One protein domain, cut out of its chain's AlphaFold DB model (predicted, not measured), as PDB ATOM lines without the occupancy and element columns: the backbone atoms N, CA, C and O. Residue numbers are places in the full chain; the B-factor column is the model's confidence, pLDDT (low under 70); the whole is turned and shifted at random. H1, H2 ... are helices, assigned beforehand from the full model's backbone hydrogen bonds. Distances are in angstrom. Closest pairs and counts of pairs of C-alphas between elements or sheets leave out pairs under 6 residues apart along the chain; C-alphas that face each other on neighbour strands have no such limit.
ATOM      1  N   ARG A   4     182.372 141.334 128.989       85.00
ATOM      2  CA  ARG A   4     183.813 141.266 128.800       85.00
ATOM      3  C   ARG A   4     184.317 142.012 127.563       85.00
ATOM      4  O   ARG A   4     185.321 142.697 127.692       85.00
ATOM      5  N   ALA A   5     183.647 141.914 126.410       89.31
ATOM      6  CA  ALA A   5     184.131 142.557 125.183       89.31
ATOM      7  C   ALA A   5     184.139 144.090 125.317       89.31
ATOM      8  O   ALA A   5     185.134 144.742 125.009       89.31
ATOM      9  N   LEU A   6     183.067 144.649 125.880       87.69
ATOM     10  CA  LEU A   6     182.950 146.071 126.197       87.69
ATOM     11  C   LEU A   6     183.989 146.547 127.222       87.69
ATOM     12  O   LEU A   6     184.587 147.614 127.063       87.69
ATOM     13  N   ILE A   7     184.252 145.737 128.251       89.38
ATOM     14  CA  ILE A   7     185.313 146.009 129.232       89.38
ATOM     15  C   ILE A   7     186.694 146.004 128.562       89.38
ATOM     16  O   ILE A   7     187.519 146.877 128.838       89.38
ATOM     17  N   ASP A   8     186.964 145.055 127.667       92.75
ATOM     18  CA  ASP A   8     188.254 144.967 126.981       92.75
ATOM     19  C   ASP A   8     188.460 146.162 126.021       92.75
ATOM     20  O   ASP A   8     189.563 146.711 125.947       92.75
ATOM     21  N   VAL A   9     187.402 146.635 125.347       92.81
ATOM     22  CA  VAL A   9     187.445 147.847 124.504       92.81
ATOM     23  C   VAL A   9     187.695 149.100 125.337       92.81
ATOM     24  O   VAL A   9     188.578 149.894 125.012       92.81
ATOM     25  N   THR A  10     186.942 149.290 126.420       90.69
ATOM     26  CA  THR A  10     187.097 150.462 127.300       90.69
ATOM     27  C   THR A  10     188.465 150.484 127.976       90.69
ATOM     28  O   THR A  10     189.108 151.532 128.022       90.69
ATOM     29  N   THR A  11     188.980 149.324 128.386       92.44
ATOM     30  CA  THR A  11     190.352 149.182 128.894       92.44
ATOM     31  C   THR A  11     191.377 149.598 127.840       92.44
ATOM     32  O   THR A  11     192.280 150.386 128.138       92.44
ATOM     33  N   ALA A  12     191.234 149.126 126.597       93.56
ATOM     34  CA  ALA A  12     192.130 149.506 125.508       93.56
ATOM     35  C   ALA A  12     192.052 151.011 125.214       93.56
ATOM     36  O   ALA A  12     193.085 151.650 125.059       93.56
ATOM     37  N   LEU A  13     190.864 151.621 125.237       91.50
ATOM     38  CA  LEU A  13     190.719 153.069 125.054       91.50
ATOM     39  C   LEU A  13     191.505 153.881 126.093       91.50
ATOM     40  O   LEU A  13     192.080 154.925 125.766       91.50
ATOM     41  N   MET A  14     191.505 153.428 127.349       90.06
ATOM     42  CA  MET A  14     192.172 154.120 128.455       90.06
ATOM     43  C   MET A  14     193.693 153.927 128.449       90.06
ATOM     44  O   MET A  14     194.414 154.799 128.933       90.06
ATOM     45  N   THR A  15     194.182 152.803 127.919       93.44
ATOM     46  CA  THR A  15     195.586 152.375 128.062       93.44
ATOM     47  C   THR A  15     196.396 152.396 126.766       93.44
ATOM     48  O   THR A  15     197.621 152.467 126.826       93.44
ATOM     49  N   ASP A  16     195.740 152.394 125.606       94.19
ATOM     50  CA  ASP A  16     196.361 152.330 124.284       94.19
ATOM     51  C   ASP A  16     195.989 153.574 123.455       94.19
ATOM     52  O   ASP A  16     194.871 153.743 122.958       94.19
ATOM     53  N   GLY A  17     196.955 154.489 123.336       91.25
ATOM     54  CA  GLY A  17     196.794 155.732 122.582       91.25
ATOM     55  C   GLY A  17     196.635 155.515 121.077       91.25
ATOM     56  O   GLY A  17     195.883 156.260 120.446       91.25
ATOM     57  N   ASP A  18     197.280 154.486 120.522       93.88
ATOM     58  CA  ASP A  18     197.193 154.152 119.100       93.88
ATOM     59  C   ASP A  18     195.830 153.543 118.786       93.88
ATOM     60  O   ASP A  18     195.201 153.910 117.792       93.88
ATOM     61  N   PHE A  19     195.317 152.687 119.673       94.12
ATOM     62  CA  PHE A  19     193.953 152.183 119.572       94.12
ATOM     63  C   PHE A  19     192.920 153.301 119.647       94.12
ATOM     64  O   PHE A  19     191.998 153.331 118.837       94.12
ATOM     65  N   ARG A  20     193.074 154.247 120.582       91.38
ATOM     66  CA  ARG A  20     192.174 155.402 120.664       91.38
ATOM     67  C   ARG A  20     192.193 156.209 119.366       91.38
ATOM     68  O   ARG A  20     191.131 156.571 118.872       91.38
ATOM     69  N   ASN A  21     193.373 156.461 118.803       92.38
ATOM     70  CA  ASN A  21     193.504 157.152 117.521       92.38
ATOM     71  C   ASN A  21     192.839 156.360 116.380       92.38
ATOM     72  O   ASN A  21     192.114 156.921 115.563       92.38
ATOM     73  N   LEU A  22     193.027 155.037 116.362       93.44
ATOM     74  CA  LEU A  22     192.390 154.153 115.392       93.44
ATOM     75  C   LEU A  22     190.863 154.176 115.526       93.44
ATOM     76  O   LEU A  22     190.189 154.331 114.522       93.44
ATOM     77  N   LEU A  23     190.311 154.124 116.741       91.56
ATOM     78  CA  LEU A  23     188.866 154.235 116.973       91.56
ATOM     79  C   LEU A  23     188.308 155.598 116.524       91.56
ATOM     80  O   LEU A  23     187.133 155.707 116.173       91.56
ATOM     81  N   VAL A  24     189.131 156.650 116.535       89.75
ATOM     82  CA  VAL A  24     188.739 157.974 116.039       89.75
ATOM     83  C   VAL A  24     188.651 158.032 114.523       89.75
ATOM     84  O   VAL A  24     187.699 158.610 114.001       89.75
ATOM     85  N   HIS A  25     189.604 157.426 113.825       92.44
ATOM     86  CA  HIS A  25     189.715 157.555 112.374       92.44
ATOM     87  C   HIS A  25     189.097 156.396 111.582       92.44
ATOM     88  O   HIS A  25     188.667 156.605 110.452       92.44
ATOM     89  N   ASP A  26     189.064 155.195 112.156       94.94
ATOM     90  CA  ASP A  26     188.594 153.958 111.528       94.94
ATOM     91  C   ASP A  26     188.017 153.004 112.601       94.94
ATOM     92  O   ASP A  26     188.663 152.029 113.013       94.94
ATOM     93  N   PRO A  27     186.812 153.306 113.124       91.94
ATOM     94  CA  PRO A  27     186.232 152.544 114.220       91.94
ATOM     95  C   PRO A  27     185.856 151.117 113.821       91.94
ATOM     96  O   PRO A  27     185.975 150.221 114.650       91.94
ATOM     97  N   ASP A  28     185.464 150.874 112.568       93.19
ATOM     98  CA  ASP A  28     185.146 149.520 112.101       93.19
ATOM     99  C   ASP A  28     186.381 148.616 112.210       93.19
ATOM    100  O   ASP A  28     186.324 147.541 112.809       93.19
ATOM    101  N   ARG A  29     187.542 149.097 111.747       93.62
ATOM    102  CA  ARG A  29     188.802 148.361 111.882       93.62
ATOM    103  C   ARG A  29     189.272 148.233 113.329       93.62
ATOM    104  O   ARG A  29     189.870 147.219 113.687       93.62
ATOM    105  N   ALA A  30     189.051 149.253 114.157       93.88
ATOM    106  CA  ALA A  30     189.404 149.199 115.573       93.88
ATOM    107  C   ALA A  30     188.619 148.096 116.303       93.88
ATOM    108  O   ALA A  30     189.179 147.364 117.123       93.88
ATOM    109  N   LEU A  31     187.326 147.982 116.001       94.25
ATOM    110  CA  LEU A  31     186.393 147.123 116.721       94.25
ATOM    111  C   LEU A  31     186.359 145.675 116.205       94.25
ATOM    112  O   LEU A  31     186.005 144.793 116.981       94.25
ATOM    113  N   ASP A  32     186.819 145.403 114.978       93.56
ATOM    114  CA  ASP A  32     186.830 144.065 114.341       93.56
ATOM    115  C   ASP A  32     187.516 142.967 115.183       93.56
ATOM    116  O   ASP A  32     187.164 141.789 115.132       93.56
ATOM    117  N   ARG A  33     188.483 143.349 116.028       90.81
ATOM    118  CA  ARG A  33     189.194 142.415 116.918       90.81
ATOM    119  C   ARG A  33     188.418 142.021 118.183       90.81
ATOM    120  O   ARG A  33     188.918 141.201 118.953       90.81
ATOM    121  N   TYR A  34     187.247 142.607 118.430       92.56
ATOM    122  CA  TYR A  34     186.427 142.355 119.613       92.56
ATOM    123  C   TYR A  34     185.121 141.663 119.229       92.56
ATOM    124  O   TYR A  34     184.474 142.002 118.245       92.56
ATOM    125  N   SER A  35     184.693 140.700 120.044       93.06
ATOM    126  CA  SER A  35     183.411 140.011 119.855       93.06
ATOM    127  C   SER A  35     182.249 140.841 120.407       93.06
ATOM    128  O   SER A  35     181.629 140.452 121.397       93.06
ATOM    129  N   LEU A  36     182.004 141.994 119.783       91.62
ATOM    130  CA  LEU A  36     180.917 142.911 120.120       91.62
ATOM    131  C   LEU A  36     179.623 142.524 119.407       91.62
ATOM    132  O   LEU A  36     179.629 141.945 118.317       91.62
ATOM    133  N   THR A  37     178.494 142.877 120.010       92.06
ATOM    134  CA  THR A  37     177.202 142.825 119.322       92.06
ATOM    135  C   THR A  37     177.082 143.976 118.317       92.06
ATOM    136  O   THR A  37     177.824 144.964 118.407       92.06
ATOM    137  N   PRO A  38     176.137 143.901 117.363       91.69
ATOM    138  CA  PRO A  38     175.830 145.040 116.504       91.69
ATOM    139  C   PRO A  38     175.458 146.296 117.306       91.69
ATOM    140  O   PRO A  38     175.898 147.386 116.963       91.69
ATOM    141  N   GLU A  39     174.711 146.147 118.402       91.31
ATOM    142  CA  GLU A  39     174.286 147.260 119.264       91.31
ATOM    143  C   GLU A  39     175.478 147.907 119.983       91.31
ATOM    144  O   GLU A  39     175.629 149.125 119.942       91.31
ATOM    145  N   GLU A  40     176.376 147.106 120.563       92.19
ATOM    146  CA  GLU A  40     177.588 147.599 121.229       92.19
ATOM    147  C   GLU A  40     178.533 148.289 120.236       92.19
ATOM    148  O   GLU A  40     179.137 149.320 120.540       92.19
ATOM    149  N   THR A  41     178.642 147.731 119.029       93.94
ATOM    150  CA  THR A  41     179.442 148.302 117.942       93.94
ATOM    151  C   THR A  41     178.899 149.671 117.546       93.94
ATOM    152  O   THR A  41     179.657 150.638 117.477       93.94
ATOM    153  N   GLU A  42     177.586 149.788 117.347       93.19
ATOM    154  CA  GLU A  42     176.946 151.063 117.023       93.19
ATOM    155  C   GLU A  42     177.027 152.067 118.182       93.19
ATOM    156  O   GLU A  42     177.293 153.247 117.946       93.19
ATOM    157  N   ALA A  43     176.906 151.625 119.437       92.81
ATOM    158  CA  ALA A  43     177.101 152.479 120.609       92.81
ATOM    159  C   ALA A  43     178.527 153.061 120.662       92.81
ATOM    160  O   ALA A  43     178.713 154.261 120.875       92.81
ATOM    161  N   LEU A  44     179.547 152.240 120.396       92.56
ATOM    162  CA  LEU A  44     180.949 152.673 120.371       92.56
ATOM    163  C   LEU A  44     181.279 153.563 119.162       92.56
ATOM    164  O   LEU A  44     182.047 154.517 119.300       92.56
ATOM    165  N   LYS A  45     180.691 153.286 117.991       92.81
ATOM    166  CA  LYS A  45     180.870 154.082 116.762       92.81
ATOM    167  C   LYS A  45     180.212 155.452 116.861       92.81
ATOM    168  O   LYS A  45     180.848 156.463 116.572       92.81
ATOM    169  N   SER A  46     178.947 155.482 117.278       92.56
ATOM    170  CA  SER A  46     178.184 156.720 117.476       92.56
ATOM    171  C   SER A  46     178.701 157.538 118.657       92.56
ATOM    172  O   SER A  46     178.514 158.754 118.689       92.56
ATOM    173  N   ARG A  47     179.358 156.870 119.619       90.00
ATOM    174  CA  ARG A  47     179.747 157.420 120.924       90.00
ATOM    175  C   ARG A  47     178.563 158.034 121.666       90.00
ATOM    176  O   ARG A  47     178.738 158.948 122.476       90.00
ATOM    177  N   ASP A  48     177.360 157.543 121.379       92.62
ATOM    178  CA  ASP A  48     176.153 157.988 122.046       92.62
ATOM    179  C   ASP A  48     176.175 157.480 123.485       92.62
ATOM    180  O   ASP A  48     176.201 156.280 123.760       92.62
ATOM    181  N   ARG A  49     176.181 158.429 124.419       92.44
ATOM    182  CA  ARG A  49     176.242 158.137 125.844       92.44
ATOM    183  C   ARG A  49     175.087 157.242 126.301       92.44
ATOM    184  O   ARG A  49     175.317 156.349 127.107       92.44
ATOM    185  N   TRP A  50     173.874 157.469 125.802       93.44
ATOM    186  CA  TRP A  50     172.702 156.694 126.201       93.44
ATOM    187  C   TRP A  50     172.779 155.262 125.683       93.44
ATOM    188  O   TRP A  50     172.491 154.339 126.435       93.44
ATOM    189  N   LEU A  51     173.231 155.068 124.439       93.31
ATOM    190  CA  LEU A  51     173.425 153.722 123.886       93.31
ATOM    191  C   LEU A  51     174.528 152.956 124.624       93.31
ATOM    192  O   LEU A  51     174.402 151.758 124.855       93.31
ATOM    193  N   LEU A  52     175.595 153.645 125.028       92.69
ATOM    194  CA  LEU A  52     176.670 153.060 125.827       92.69
ATOM    195  C   LEU A  52     176.163 152.600 127.208       92.69
ATOM    196  O   LEU A  52     176.474 151.488 127.635       92.69
ATOM    197  N   GLU A  53     175.367 153.425 127.890       94.12
ATOM    198  CA  GLU A  53     174.753 153.062 129.177       94.12
ATOM    199  C   GLU A  53     173.761 151.890 129.029       94.12
ATOM    200  O   GLU A  53     173.787 150.967 129.842       94.12
ATOM    201  N   ASP A  54     172.956 151.865 127.960       94.19
ATOM    202  CA  ASP A  54     172.022 150.765 127.660       94.19
ATOM    203  C   ASP A  54     172.752 149.441 127.369       94.19
ATOM    204  O   ASP A  54     172.327 148.372 127.806       94.19
ATOM    205  N   CYS A  55     173.932 149.514 126.740       91.19
ATOM    206  CA  CYS A  55     174.828 148.367 126.552       91.19
ATOM    207  C   CYS A  55     175.547 147.924 127.845       91.19
ATOM    208  O   CYS A  55     176.322 146.966 127.832       91.19
ATOM    209  N   GLY A  56     175.309 148.600 128.973       90.94
ATOM    210  CA  GLY A  56     175.826 148.221 130.286       90.94
ATOM    211  C   GLY A  56     177.151 148.872 130.678       90.94
ATOM    212  O   GLY A  56     177.766 148.426 131.650       90.94
ATOM    213  N   LEU A  57     177.611 149.916 129.972       90.88
ATOM    214  CA  LEU A  57     178.704 150.737 130.498       90.88
ATOM    215  C   LEU A  57     178.237 151.545 131.711       90.88
ATOM    216  O   LEU A  57     177.160 152.137 131.715       90.88
ATOM    217  N   GLU A  58     179.108 151.657 132.712       92.19
ATOM    218  CA  GLU A  58     178.878 152.579 133.822       92.19
ATOM    219  C   GLU A  58     178.847 154.033 133.332       92.19
ATOM    220  O   GLU A  58     179.637 154.430 132.469       92.19
ATOM    221  N   GLU A  59     177.988 154.849 133.953       92.88
ATOM    222  CA  GLU A  59     177.724 156.248 133.583       92.88
ATOM    223  C   GLU A  59     179.010 157.064 133.350       92.88
ATOM    224  O   GLU A  59     179.152 157.791 132.362       92.88
ATOM    225  N   TRP A  60     179.988 156.934 134.252       91.75
ATOM    226  CA  TRP A  60     181.244 157.678 134.158       91.75
ATOM    227  C   TRP A  60     182.088 157.245 132.949       91.75
ATOM    228  O   TRP A  60     182.726 158.093 132.319       91.75
ATOM    229  N   THR A  61     182.061 155.955 132.597       90.81
ATOM    230  CA  THR A  61     182.802 155.409 131.453       90.81
ATOM    231  C   THR A  61     182.131 155.832 130.153       90.81
ATOM    232  O   THR A  61     182.806 156.340 129.259       90.81
ATOM    233  N   ALA A  62     180.800 155.722 130.071       92.62
ATOM    234  CA  ALA A  62     180.022 156.182 128.921       92.62
ATOM    235  C   ALA A  62     180.248 157.680 128.654       92.62
ATOM    236  O   ALA A  62     180.547 158.091 127.530       92.62
ATOM    237  N   ARG A  63     180.219 158.501 129.713       93.50
ATOM    238  CA  ARG A  63     180.545 159.928 129.626       93.50
ATOM    239  C   ARG A  63     181.962 160.163 129.101       93.50
ATOM    240  O   ARG A  63     182.146 161.037 128.255       93.50
ATOM    241  N   TRP A  64     182.953 159.420 129.585       91.25
ATOM    242  CA  TRP A  64     184.336 159.571 129.132       91.25
ATOM    243  C   TRP A  64     184.511 159.192 127.654       91.25
ATOM    244  O   TRP A  64     185.073 159.986 126.900       91.25
ATOM    245  N   VAL A  65     183.963 158.051 127.216       89.50
ATOM    246  CA  VAL A  65     184.015 157.605 125.809       89.50
ATOM    247  C   VAL A  65     183.347 158.627 124.885       89.50
ATOM    248  O   VAL A  65     183.928 159.001 123.867       89.50
ATOM    249  N   SER A  66     182.178 159.153 125.270       90.69
ATOM    250  CA  SER A  66     181.459 160.177 124.492       90.69
ATOM    251  C   SER A  66     182.216 161.506 124.347       90.69
ATOM    252  O   SER A  66     181.947 162.288 123.436       90.69
ATOM    253  N   ALA A  67     183.186 161.772 125.227       89.62
ATOM    254  CA  ALA A  67     183.989 162.990 125.207       89.62
ATOM    255  C   ALA A  67     185.258 162.879 124.343       89.62
ATOM    256  O   ALA A  67     185.905 163.899 124.096       89.62
ATOM    257  N   LEU A  68     185.623 161.675 123.888       82.12
ATOM    258  CA  LEU A  68     186.759 161.466 122.992       82.12
ATOM    259  C   LEU A  68     186.441 162.107 121.632       82.12
ATOM    260  O   LEU A  68     185.493 161.695 120.959       82.12
TER     261      LEU A  68
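Overview. This is residues 4 to 68 of the 69 residues of an uncharacterized protein of Chloroflexi bacterium (UniProt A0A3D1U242). Six short helices follow one another in a compact ring, H1 to H6 in chain order, so that the chain goes once round and H6 comes back near H1. Each helix touches the next, H4 and H5 lie side by side as a hairpin, and the ring closes loosely, with H6 and H1 close but not clearly touching. The printed part has 65 residues with six named helices and no named strand, and its class is all helix. The whole is compact, with a radius of gyration of the C-alphas of 10.3 A, and rounded, spanning 25 by 21 by 20 A.

Along the chain. H1, residues 4 to 15, is the longest helix; it begins at C-alpha 4 at (183.813, 141.266, 128.800) and measures 16.2 A from first to last C-alpha. H2, residues 17 to 25, measures 12.6 A, and H3, residues 27 to 31, 6.0 A. H4, residues 38 to 46, measures 12.0 A and begins at C-alpha 38 at (175.830, 145.040, 116.504). H5, residues 49 to 54, measures 8.7 A. H6, residues 59 to 66, measures 10.6 A and ends at C-alpha 66 at (181.459, 160.177, 124.492).

Arrangement. H1 touches H2 only at the corner by their link, with residues 12 to 14 alone; the closest C-alphas are those of Leu 13 and Arg 20, 5.2 A apart. Their lines are only just about perpendicular, at 71 degrees. H2 touches H3, closest at the C-alphas of Leu 23 and Ala 30, 5.3 A apart. H3 and H4 only just touch, with 3 pairs of C-alphas within 8 A, the closest those of Pro 27 and Lys 45 at 6.1 A. H4 and H5 form a helical hairpin, at a shallow tilt of 16 degrees, opposite ways; the closest C-alphas, of Ala 43 and Leu 51, are 5.1 A apart. H5 touches H6 at a steep tilt of 49 degrees, opposite ways, closest at the C-alphas of Arg 49 and Ala 62, 5.3 A apart. H1 and H6 are close but not clearly touching, with the closest C-alphas, of Thr 10 and Thr 61, 7.8 A apart. Among the pairs that are apart are H1 and H5, and H2 and H6. In all six helices every O i to N i+4 pair is within hydrogen-bond range.

Size, cuts and confidence. The C-alphas farthest apart, of Asp 18 and Asp 54, are 26.8 A apart. The printed part has no cut and no long link; the link from H3 to H4, 6 residues, is short, and the other links are tight. The mean pLDDT of the printed part is 91.9, and no printed residue is under 70.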